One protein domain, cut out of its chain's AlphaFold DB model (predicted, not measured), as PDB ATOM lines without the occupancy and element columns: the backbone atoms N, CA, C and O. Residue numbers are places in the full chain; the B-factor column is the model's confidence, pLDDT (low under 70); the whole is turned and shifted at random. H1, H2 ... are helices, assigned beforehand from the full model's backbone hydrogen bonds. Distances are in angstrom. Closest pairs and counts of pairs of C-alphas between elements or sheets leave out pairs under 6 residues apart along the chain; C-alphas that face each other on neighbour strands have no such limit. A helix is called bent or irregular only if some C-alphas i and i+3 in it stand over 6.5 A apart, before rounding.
ATOM      1  N   ALA A   2      -9.913  48.913 -53.592       65.00
ATOM      2  CA  ALA A   2     -10.480  48.184 -52.436       65.00
ATOM      3  C   ALA A   2     -10.704  46.678 -52.698       65.00
ATOM      4  O   ALA A   2     -10.258  45.853 -51.912       65.00
ATOM      5  N   MET A   3     -11.321  46.319 -53.830       68.88
ATOM      6  CA  MET A   3     -11.545  44.913 -54.210       68.88
ATOM      7  C   MET A   3     -10.246  44.153 -54.489       68.88
ATOM      8  O   MET A   3     -10.061  43.038 -54.025       68.88
ATOM      9  N   GLU A   4      -9.308  44.803 -55.165       75.12
ATOM     10  CA  GLU A   4      -7.964  44.281 -55.425       75.12
ATOM     11  C   GLU A   4      -7.195  43.987 -54.125       75.12
ATOM     12  O   GLU A   4      -6.553  42.951 -53.994       75.12
ATOM     13  N   SER A   5      -7.325  44.848 -53.107       78.81
ATOM     14  CA  SER A   5      -6.764  44.581 -51.778       78.81
ATOM     15  C   SER A   5      -7.405  43.362 -51.112       78.81
ATOM     16  O   SER A   5      -6.721  42.641 -50.382       78.81
ATOM     17  N   VAL A   6      -8.705  43.131 -51.324       80.69
ATOM     18  CA  VAL A   6      -9.399  41.943 -50.808       80.69
ATOM     19  C   VAL A   6      -8.890  40.687 -51.512       80.69
ATOM     20  O   VAL A   6      -8.550  39.721 -50.833       80.69
ATOM     21  N   GLU A   7      -8.765  40.711 -52.838       82.38
ATOM     22  CA  GLU A   7      -8.229  39.593 -53.624       82.38
ATOM     23  C   GLU A   7      -6.794  39.246 -53.216       82.38
ATOM     24  O   GLU A   7      -6.501  38.083 -52.942       82.38
ATOM     25  N   LEU A   8      -5.925  40.250 -53.056       87.44
ATOM     26  CA  LEU A   8      -4.564  40.060 -52.548       87.44
ATOM     27  C   LEU A   8      -4.548  39.451 -51.140       87.44
ATOM     28  O   LEU A   8      -3.711  38.601 -50.841       87.44
ATOM     29  N   THR A   9      -5.477  39.860 -50.272       87.25
ATOM     30  CA  THR A   9      -5.586  39.306 -48.914       87.25
ATOM     31  C   THR A   9      -6.034  37.846 -48.947       87.25
ATOM     32  O   THR A   9      -5.467  37.023 -48.233       87.25
ATOM     33  N   ILE A  10      -7.008  37.506 -49.798       87.56
ATOM     34  CA  ILE A  10      -7.466  36.123 -49.999       87.56
ATOM     35  C   ILE A  10      -6.317  35.263 -50.525       87.56
ATOM     36  O   ILE A  10      -6.063  34.199 -49.963       87.56
ATOM     37  N   GLN A  11      -5.580  35.745 -51.528       90.50
ATOM     38  CA  GLN A  11      -4.412  35.040 -52.053       90.50
ATOM     39  C   GLN A  11      -3.373  34.819 -50.953       90.50
ATOM     40  O   GLN A  11      -2.894  33.706 -50.759       90.50
ATOM     41  N   LYS A  12      -3.088  35.848 -50.148       92.12
ATOM     42  CA  LYS A  12      -2.131  35.723 -49.049       92.12
ATOM     43  C   LYS A  12      -2.573  34.699 -48.002       92.12
ATOM     44  O   LYS A  12      -1.737  33.957 -47.497       92.12
ATOM     45  N   LEU A  13      -3.864  34.648 -47.673       90.19
ATOM     46  CA  LEU A  13      -4.430  33.652 -46.759       90.19
ATOM     47  C   LEU A  13      -4.347  32.229 -47.333       90.19
ATOM     48  O   LEU A  13      -4.093  31.288 -46.585       90.19
ATOM     49  N   GLN A  14      -4.504  32.072 -48.649       91.19
ATOM     50  CA  GLN A  14      -4.300  30.794 -49.334       91.19
ATOM     51  C   GLN A  14      -2.827  30.368 -49.313       91.19
ATOM     52  O   GLN A  14      -2.538  29.212 -49.018       91.19
ATOM     53  N   ASP A  15      -1.893  31.298 -49.524       92.12
ATOM     54  CA  ASP A  15      -0.450  31.024 -49.465       92.12
ATOM     55  C   ASP A  15       0.006  30.610 -48.049       92.12
ATOM     56  O   ASP A  15       0.952  29.836 -47.876       92.12
ATOM     57  N   LEU A  16      -0.690  31.099 -47.013       91.50
ATOM     58  CA  LEU A  16      -0.486  30.676 -45.623       91.50
ATOM     59  C   LEU A  16      -0.988  29.252 -45.358       91.50
ATOM     60  O   LEU A  16      -0.632  28.658 -44.344       91.50
ATOM     61  N   ARG A  17      -1.785  28.649 -46.240       90.19
ATOM     62  CA  ARG A  17      -2.297  27.285 -46.061       90.19
ATOM     63  C   ARG A  17      -1.270  26.232 -46.501       90.19
ATOM     64  O   ARG A  17      -1.561  25.354 -47.311       90.19
ATOM     65  N   THR A  18      -0.057  26.314 -45.963       91.25
ATOM     66  CA  THR A  18       1.061  25.412 -46.269       91.25
ATOM     67  C   THR A  18       1.637  24.792 -44.999       91.25
ATOM     68  O   THR A  18       1.510  25.333 -43.900       91.25
ATOM     69  N   GLU A  19       2.278  23.631 -45.134       88.94
ATOM     70  CA  GLU A  19       2.889  22.953 -43.989       88.94
ATOM     71  C   GLU A  19       4.080  23.742 -43.429       88.94
ATOM     72  O   GLU A  19       4.222  23.857 -42.216       88.94
ATOM     73  N   GLU A  20       4.886  24.359 -44.294       90.38
ATOM     74  CA  GLU A  20       6.061  25.144 -43.899       90.38
ATOM     75  C   GLU A  20       5.691  26.355 -43.033       90.38
ATOM     76  O   GLU A  20       6.293  26.599 -41.982       90.38
ATOM     77  N   THR A  21       4.661  27.100 -43.443       91.00
ATOM     78  CA  THR A  21       4.171  28.261 -42.688       91.00
ATOM     79  C   THR A  21       3.573  27.836 -41.352       91.00
ATOM     80  O   THR A  21       3.876  28.453 -40.328       91.00
ATOM     81  N   PHE A  22       2.809  26.739 -41.330       93.12
ATOM     82  CA  PHE A  22       2.310  26.158 -40.090       93.12
ATOM     83  C   PHE A  22       3.449  25.777 -39.140       93.12
ATOM     84  O   PHE A  22       3.401  26.145 -37.970       93.12
ATOM     85  N   VAL A  23       4.478  25.074 -39.623       91.81
ATOM     86  CA  VAL A  23       5.609  24.631 -38.793       91.81
ATOM     87  C   VAL A  23       6.338  25.827 -38.181       91.81
ATOM     88  O   VAL A  23       6.642  25.802 -36.990       91.81
ATOM     89  N   SER A  24       6.546  26.900 -38.947       92.56
ATOM     90  CA  SER A  24       7.139  28.147 -38.440       92.56
ATOM     91  C   SER A  24       6.298  28.783 -37.321       92.56
ATOM     92  O   SER A  24       6.815  29.117 -36.250       92.56
ATOM     93  N   ILE A  25       4.979  28.885 -37.520       92.19
ATOM     94  CA  ILE A  25       4.047  29.426 -36.515       92.19
ATOM     95  C   ILE A  25       4.006  28.530 -35.271       92.19
ATOM     96  O   ILE A  25       4.045  29.027 -34.144       92.19
ATOM     97  N   PHE A  26       3.953  27.213 -35.467       92.12
ATOM     98  CA  PHE A  26       3.919  26.233 -34.391       92.12
ATOM     99  C   PHE A  26       5.209  26.259 -33.567       92.12
ATOM    100  O   PHE A  26       5.139  26.234 -32.341       92.12
ATOM    101  N   HIS A  27       6.372  26.383 -34.214       91.38
ATOM    102  CA  HIS A  27       7.659  26.518 -33.532       91.38
ATOM    103  C   HIS A  27       7.691  27.763 -32.643       91.38
ATOM    104  O   HIS A  27       8.027  27.677 -31.465       91.38
ATOM    105  N   ARG A  28       7.253  28.911 -33.167       92.44
ATOM    106  CA  ARG A  28       7.167  30.144 -32.375       92.44
ATOM    107  C   ARG A  28       6.203  30.004 -31.193       92.44
ATOM    108  O   ARG A  28       6.500  30.461 -30.094       92.44
ATOM    109  N   ALA A  29       5.049  29.369 -31.398       91.00
ATOM    110  CA  ALA A  29       4.103  29.096 -30.315       91.00
ATOM    111  C   ALA A  29       4.697  28.144 -29.260       91.00
ATOM    112  O   ALA A  29       4.469  28.327 -28.065       91.00
ATOM    113  N   TYR A  30       5.486  27.160 -29.694       90.12
ATOM    114  CA  TYR A  30       6.196  26.226 -28.827       90.12
ATOM    115  C   TYR A  30       7.265  26.919 -27.972       90.12
ATOM    116  O   TYR A  30       7.349  26.654 -26.773       90.12
ATOM    117  N   GLU A  31       8.048  27.833 -28.551       92.12
ATOM    118  CA  GLU A  31       9.033  28.636 -27.814       92.12
ATOM    119  C   GLU A  31       8.369  29.468 -26.712       92.12
ATOM    120  O   GLU A  31       8.790  29.404 -25.558       92.12
ATOM    121  N   ILE A  32       7.269  30.155 -27.037       91.88
ATOM    122  CA  ILE A  32       6.489  30.931 -26.061       91.88
ATOM    123  C   ILE A  32       5.937  30.018 -24.957       91.88
ATOM    124  O   ILE A  32       6.009  30.347 -23.775       91.88
ATOM    125  N   ALA A  33       5.405  28.845 -25.316       89.88
ATOM    126  CA  ALA A  33       4.904  27.886 -24.333       89.88
ATOM    127  C   ALA A  33       6.015  27.436 -23.369       89.88
ATOM    128  O   ALA A  33       5.783  27.368 -22.157       89.88
ATOM    129  N   LYS A  34       7.224  27.202 -23.894       91.56
ATOM    130  CA  LYS A  34       8.406  26.814 -23.121       91.56
ATOM    131  C   LYS A  34       8.855  27.911 -22.154       91.56
ATOM    132  O   LYS A  34       9.183  27.587 -21.016       91.56
ATOM    133  N   GLU A  35       8.825  29.181 -22.561       93.00
ATOM    134  CA  GLU A  35       9.113  30.323 -21.673       93.00
ATOM    135  C   GLU A  35       8.145  30.391 -20.482       93.00
ATOM    136  O   GLU A  35       8.547  30.713 -19.366       93.00
ATOM    137  N   VAL A  36       6.881  30.020 -20.702       92.44
ATOM    138  CA  VAL A  36       5.831  29.980 -19.668       92.44
ATOM    139  C   VAL A  36       5.861  28.668 -18.856       92.44
ATOM    140  O   VAL A  36       5.087  28.489 -17.918       92.44
ATOM    141  N   GLY A  37       6.773  27.739 -19.170       90.38
ATOM    142  CA  GLY A  37       6.899  26.451 -18.478       90.38
ATOM    143  C   GLY A  37       5.803  25.441 -18.842       90.38
ATOM    144  O   GLY A  37       5.489  24.553 -18.055       90.38
ATOM    145  N   THR A  38       5.210  25.576 -20.029       88.44
ATOM    146  CA  THR A  38       4.141  24.706 -20.539       88.44
ATOM    147  C   THR A  38       4.578  23.972 -21.805       88.44
ATOM    148  O   THR A  38       5.443  24.438 -22.545       88.44
ATOM    149  N   SER A  39       3.988  22.804 -22.067       82.62
ATOM    150  CA  SER A  39       4.210  22.040 -23.297       82.62
ATOM    151  C   SER A  39       2.897  21.853 -24.067       82.62
ATOM    152  O   SER A  39       1.825  21.817 -23.458       82.62
ATOM    153  N   PRO A  40       2.943  21.727 -25.406       82.75
ATOM    154  CA  PRO A  40       1.758  21.391 -26.179       82.75
ATOM    155  C   PRO A  40       1.310  19.975 -25.826       82.75
ATOM    156  O   PRO A  40       2.095  19.032 -25.884       82.75
ATOM    157  N   THR A  41       0.031  19.814 -25.507       84.62
ATOM    158  CA  THR A  41      -0.563  18.508 -25.210       84.62
ATOM    159  C   THR A  41      -1.807  18.309 -26.050       84.62
ATOM    160  O   THR A  41      -2.671  19.186 -26.093       84.62
ATOM    161  N   ILE A  42      -1.949  17.136 -26.666       82.38
ATOM    162  CA  ILE A  42      -3.187  16.795 -27.368       82.38
ATOM    163  C   ILE A  42      -4.319  16.682 -26.330       82.38
ATOM    164  O   ILE A  42      -4.170  15.956 -25.342       82.38
ATOM    165  N   PRO A  43      -5.448  17.392 -26.513       81.94
ATOM    166  CA  PRO A  43      -6.591  17.291 -25.620       81.94
ATOM    167  C   PRO A  43      -7.129  15.865 -25.566       81.94
ATOM    168  O   PRO A  43      -7.187  15.166 -26.580       81.94
ATOM    169  N   TYR A  55      -9.830  13.521 -34.272       80.00
ATOM    170  CA  TYR A  55      -8.807  13.264 -35.290       80.00
ATOM    171  C   TYR A  55      -7.968  12.028 -34.939       80.00
ATOM    172  O   TYR A  55      -7.447  11.918 -33.825       80.00
ATOM    173  N   THR A  56      -7.809  11.114 -35.898       72.75
ATOM    174  CA  THR A  56      -6.953   9.929 -35.768       72.75
ATOM    175  C   THR A  56      -5.512  10.316 -36.082       72.75
ATOM    176  O   THR A  56      -5.188  10.639 -37.220       72.75
ATOM    177  N   ILE A  57      -4.636  10.291 -35.079       71.12
ATOM    178  CA  ILE A  57      -3.251  10.759 -35.212       71.12
ATOM    179  C   ILE A  57      -2.317   9.598 -34.944       71.12
ATOM    180  O   ILE A  57      -2.370   8.973 -33.884       71.12
ATOM    181  N   LEU A  58      -1.439   9.330 -35.901       68.12
ATOM    182  CA  LEU A  58      -0.382   8.346 -35.734       68.12
ATOM    183  C   LEU A  58       0.676   8.906 -34.773       68.12
ATOM    184  O   LEU A  58       1.062  10.069 -34.865       68.12
ATOM    185  N   ASN A  59       1.141   8.071 -33.843       66.81
ATOM    186  CA  ASN A  59       2.265   8.358 -32.942       66.81
ATOM    187  C   ASN A  59       2.113   9.581 -32.019       66.81
ATOM    188  O   ASN A  59       3.112  10.087 -31.518       66.81
ATOM    189  N   ASN A  60       0.881  10.032 -31.749       70.94
ATOM    190  CA  ASN A  60       0.612  11.163 -30.849       70.94
ATOM    191  C   ASN A  60       1.350  12.456 -31.261       70.94
ATOM    192  O   ASN A  60       1.764  13.241 -30.408       70.94
ATOM    193  N   ASP A  61       1.526  12.671 -32.570       83.81
ATOM    194  CA  ASP A  61       2.207  13.848 -33.099       83.81
ATOM    195  C   ASP A  61       1.383  15.128 -32.875       83.81
ATOM    196  O   ASP A  61       0.363  15.379 -33.527       83.81
ATOM    197  N   HIS A  62       1.855  15.963 -31.946       83.06
ATOM    198  CA  HIS A  62       1.254  17.255 -31.630       83.06
ATOM    199  C   HIS A  62       1.216  18.183 -32.852       83.06
ATOM    200  O   HIS A  62       0.240  18.910 -33.035       83.06
ATOM    201  N   VAL A  63       2.242  18.144 -33.705       86.31
ATOM    202  CA  VAL A  63       2.369  19.035 -34.867       86.31
ATOM    203  C   VAL A  63       1.247  18.733 -35.859       86.31
ATOM    204  O   VAL A  63       0.451  19.615 -36.191       86.31
ATOM    205  N   SER A  64       1.103  17.465 -36.251       85.88
ATOM    206  CA  SER A  64       0.016  17.027 -37.132       85.88
ATOM    207  C   SER A  64      -1.370  17.264 -36.530       85.88
ATOM    208  O   SER A  64      -2.284  17.656 -37.261       85.88
ATOM    209  N   TYR A  65      -1.530  17.090 -35.212       88.81
ATOM    210  CA  TYR A  65      -2.798  17.357 -34.531       88.81
ATOM    211  C   TYR A  65      -3.275  18.798 -34.709       88.81
ATOM    212  O   TYR A  65      -4.390  19.035 -35.176       88.81
ATOM    213  N   TYR A  66      -2.451  19.768 -34.307       89.69
ATOM    214  CA  TYR A  66      -2.845  21.177 -34.314       89.69
ATOM    215  C   TYR A  66      -2.979  21.717 -35.737       89.69
ATOM    216  O   TYR A  66      -3.808  22.594 -35.981       89.69
ATOM    217  N   ARG A  67      -2.247  21.141 -36.698       90.44
ATOM    218  CA  ARG A  67      -2.425  21.458 -38.116       90.44
ATOM    219  C   ARG A  67      -3.835  21.130 -38.604       90.44
ATOM    220  O   ARG A  67      -4.488  21.976 -39.207       90.44
ATOM    221  N   GLN A  68      -4.302  19.913 -38.323       88.12
ATOM    222  CA  GLN A  68      -5.588  19.406 -38.815       88.12
ATOM    223  C   GLN A  68      -6.787  19.911 -38.010       88.12
ATOM    224  O   GLN A  68      -7.843  20.143 -38.582       88.12
ATOM    225  N   SER A  69      -6.632  20.062 -36.693       88.44
ATOM    226  CA  SER A  69      -7.743  20.397 -35.793       88.44
ATOM    227  C   SER A  69      -7.963  21.890 -35.587       88.44
ATOM    228  O   SER A  69      -9.049  22.287 -35.174       88.44
ATOM    229  N   LEU A  70      -6.938  22.709 -35.831       88.94
ATOM    230  CA  LEU A  70      -6.976  24.141 -35.551       88.94
ATOM    231  C   LEU A  70      -6.570  24.955 -36.776       88.94
ATOM    232  O   LEU A  70      -7.359  25.759 -37.250       88.94
ATOM    233  N   TYR A  71      -5.357  24.750 -37.296       92.38
ATOM    234  CA  TYR A  71      -4.775  25.660 -38.284       92.38
ATOM    235  C   TYR A  71      -5.530  25.678 -39.615       92.38
ATOM    236  O   TYR A  71      -5.980  26.740 -40.041       92.38
ATOM    237  N   TYR A  72      -5.695  24.518 -40.260       91.69
ATOM    238  CA  TYR A  72      -6.417  24.448 -41.531       91.69
ATOM    239  C   TYR A  72      -7.901  24.788 -41.387       91.69
ATOM    240  O   TYR A  72      -8.333  25.660 -42.134       91.69
ATOM    241  N   PRO A  73      -8.659  24.227 -40.420       91.69
ATOM    242  CA  PRO A  73     -10.060  24.609 -40.244       91.69
ATOM    243  C   PRO A  73     -10.236  26.113 -40.020       91.69
ATOM    244  O   PRO A  73     -11.085  26.729 -40.647       91.69
ATOM    245  N   TYR A  74      -9.386  26.732 -39.196       91.38
ATOM    246  CA  TYR A  74      -9.468  28.166 -38.929       91.38
ATOM    247  C   TYR A  74      -9.182  29.021 -40.171       91.38
ATOM    248  O   TYR A  74      -9.885  30.000 -40.420       91.38
ATOM    249  N   LEU A  75      -8.161  28.669 -40.959       92.94
ATOM    250  CA  LEU A  75      -7.878  29.369 -42.216       92.94
ATOM    251  C   LEU A  75      -8.993  29.163 -43.242       92.94
ATOM    252  O   LEU A  75      -9.387  30.127 -43.896       92.94
ATOM    253  N   ASP A  76      -9.508  27.942 -43.360       92.75
ATOM    254  CA  ASP A  76     -10.590  27.599 -44.282       92.75
ATOM    255  C   ASP A  76     -11.872  28.368 -43.909       92.75
ATOM    256  O   ASP A  76     -12.474  29.001 -44.778       92.75
ATOM    257  N   ASP A  77     -12.218  28.448 -42.620       91.88
ATOM    258  CA  ASP A  77     -13.357  29.231 -42.120       91.88
ATOM    259  C   ASP A  77     -13.206  30.730 -42.411       91.88
ATOM    260  O   ASP A  77     -14.160  31.388 -42.844       91.88
ATOM    261  N   ILE A  78     -12.007  31.293 -42.208       90.19
ATOM    262  CA  ILE A  78     -11.725  32.693 -42.555       90.19
ATOM    263  C   ILE A  78     -11.873  32.897 -44.059       90.19
ATOM    264  O   ILE A  78     -12.504  33.867 -44.476       90.19
ATOM    265  N   LEU A  79     -11.309  32.007 -44.876       90.81
ATOM    266  CA  LEU A  79     -11.369  32.101 -46.332       90.81
ATOM    267  C   LEU A  79     -12.811  32.036 -46.837       90.81
ATOM    268  O   LEU A  79     -13.186  32.852 -47.682       90.81
ATOM    269  N   VAL A  80     -13.624  31.115 -46.319       90.31
ATOM    270  CA  VAL A  80     -15.053  31.022 -46.649       90.31
ATOM    271  C   VAL A  80     -15.763  32.309 -46.239       90.31
ATOM    272  O   VAL A  80     -16.359  32.967 -47.090       90.31
ATOM    273  N   SER A  81     -15.593  32.746 -44.989       85.50
ATOM    274  CA  SER A  81     -16.226  33.967 -44.470       85.50
ATOM    275  C   SER A  81     -15.848  35.217 -45.275       85.50
ATOM    276  O   SER A  81     -16.686  36.085 -45.528       85.50
ATOM    277  N   PHE A  82     -14.585  35.336 -45.698       83.31
ATOM    278  CA  PHE A  82     -14.121  36.441 -46.539       83.31
ATOM    279  C   PHE A  82     -14.722  36.378 -47.945       83.31
ATOM    280  O   PHE A  82     -15.177  37.404 -48.457       83.31
ATOM    281  N   ASN A  83     -14.748  35.196 -48.566       83.44
ATOM    282  CA  ASN A  83     -15.328  35.026 -49.897       83.44
ATOM    283  C   ASN A  83     -16.832  35.318 -49.897       83.44
ATOM    284  O   ASN A  83     -17.299  36.071 -50.750       83.44
ATOM    285  N   GLU A  84     -17.582  34.797 -48.928       80.31
ATOM    286  CA  GLU A  84     -19.016  35.080 -48.792       80.31
ATOM    287  C   GLU A  84     -19.271  36.574 -48.589       80.31
ATOM    288  O   GLU A  84     -20.107  37.171 -49.269       80.31
ATOM    289  N   ARG A  85     -18.499  37.212 -47.701       76.81
ATOM    290  CA  ARG A  85     -18.682  38.628 -47.386       76.81
ATOM    291  C   ARG A  85     -18.371  39.546 -48.563       76.81
ATOM    292  O   ARG A  85     -19.116  40.504 -48.780       76.81
ATOM    293  N   PHE A  86     -17.271  39.300 -49.274       74.06
ATOM    294  CA  PHE A  86     -16.747  40.252 -50.252       74.06
ATOM    295  C   PHE A  86     -16.955  39.838 -51.707       74.06
ATOM    296  O   PHE A  86     -17.244  40.715 -52.507       74.06
ATOM    297  N   LYS A  87     -16.854  38.555 -52.071       71.81
ATOM    298  CA  LYS A  87     -16.874  38.118 -53.480       71.81
ATOM    299  C   LYS A  87     -18.285  38.043 -54.067       71.81
ATOM    300  O   LYS A  87     -18.494  38.417 -55.216       71.81
ATOM    301  N   MET A  88     -19.264  37.585 -53.284       66.00
ATOM    302  CA  MET A  88     -20.662  37.539 -53.739       66.00
ATOM    303  C   MET A  88     -21.251  38.948 -53.850       66.00
ATOM    304  O   MET A  88     -21.821  39.323 -54.873       66.00
ATOM    305  N   ASN A  89     -21.017  39.774 -52.830       71.38
ATOM    306  CA  ASN A  89     -21.546  41.135 -52.778       71.38
ATOM    307  C   ASN A  89     -20.796  42.113 -53.694       71.38
ATOM    308  O   ASN A  89     -21.365  43.129 -54.095       71.38
ATOM    309  N   SER A  90     -19.539  41.830 -54.057       75.69
ATOM    310  CA  SER A  90     -18.777  42.721 -54.932       75.69
ATOM    311  C   SER A  90     -19.345  42.794 -56.328       75.69
ATOM    312  O   SER A  90     -19.373  43.882 -56.885       75.69
ATOM    313  N   ASN A  91     -19.807  41.679 -56.894       80.12
ATOM    314  CA  ASN A  91     -20.332  41.680 -58.258       80.12
ATOM    315  C   ASN A  91     -21.597  42.533 -58.344       80.12
ATOM    316  O   ASN A  91     -21.711  43.365 -59.238       80.12
ATOM    317  N   ILE A  92     -22.482  42.410 -57.353       84.50
ATOM    318  CA  ILE A  92     -23.692  43.229 -57.222       84.50
ATOM    319  C   ILE A  92     -23.321  44.705 -57.039       84.50
ATOM    320  O   ILE A  92     -23.862  45.573 -57.720       84.50
TER     321      ILE A  92
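This is residues 2 to 43 and 55 to 92 of the 247 residues of the protein "Dimer_Tnp_hAT domain-containing protein" of Acyrthosiphon pisum (UniProt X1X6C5). A long bent helix, H3, runs along most of the length, with H1 side by side with its arm H3b and H2 slanting away from its arm H3a. Residues 32 to 37 stick out. The 80 printed residues include three named helices, H1, H2, H3 in order, and no named strand: all helix. The whole is loose, radius of gyration of the C-alphas 16.1 A, spanning 50 by 28 by 19 A.

Start at H1, residues 2 to 15: it touches H3b, residues 72 to 92, opposite ways at a shallow tilt of 23 degrees, closest C-alphas Ile 10 and Leu 79, 6.7 A. Next, H2, residues 19 to 35, only just touches H3a, residues 62 to 69, by residues 22 to 26 alone, with 3 pairs of C-alphas within 8 A, the closest Phe 22 and Arg 67, 7.0 A; the tilt is steep, 61 degrees. Every O i to N i+4 pair is within hydrogen-bond range in H1, H2 and H3a; in H3b 13 of 17.

Find C-alpha 2 at (-10.480, 48.184, -52.436); H1 runs 20.1 A, H2 24.3 A. H3, residues 62 to 92, was assigned as one helix by its hydrogen bonds but is bent: C-alphas 69 and 72 are 7.1 A apart. H3a runs 10.4 A; H3b, irregular with C-alphas 85 and 88 6.7 A apart, runs 30.0 A to C-alpha 92 at (-23.692, 43.229, -57.222).

Look across the cut, residues 44 to 54: C-alphas 43 and 55 are 10.7 A apart. The H1 to H2 link is tight. pLDDT is under 70 at residues 2 to 3, 58 to 59 and 88.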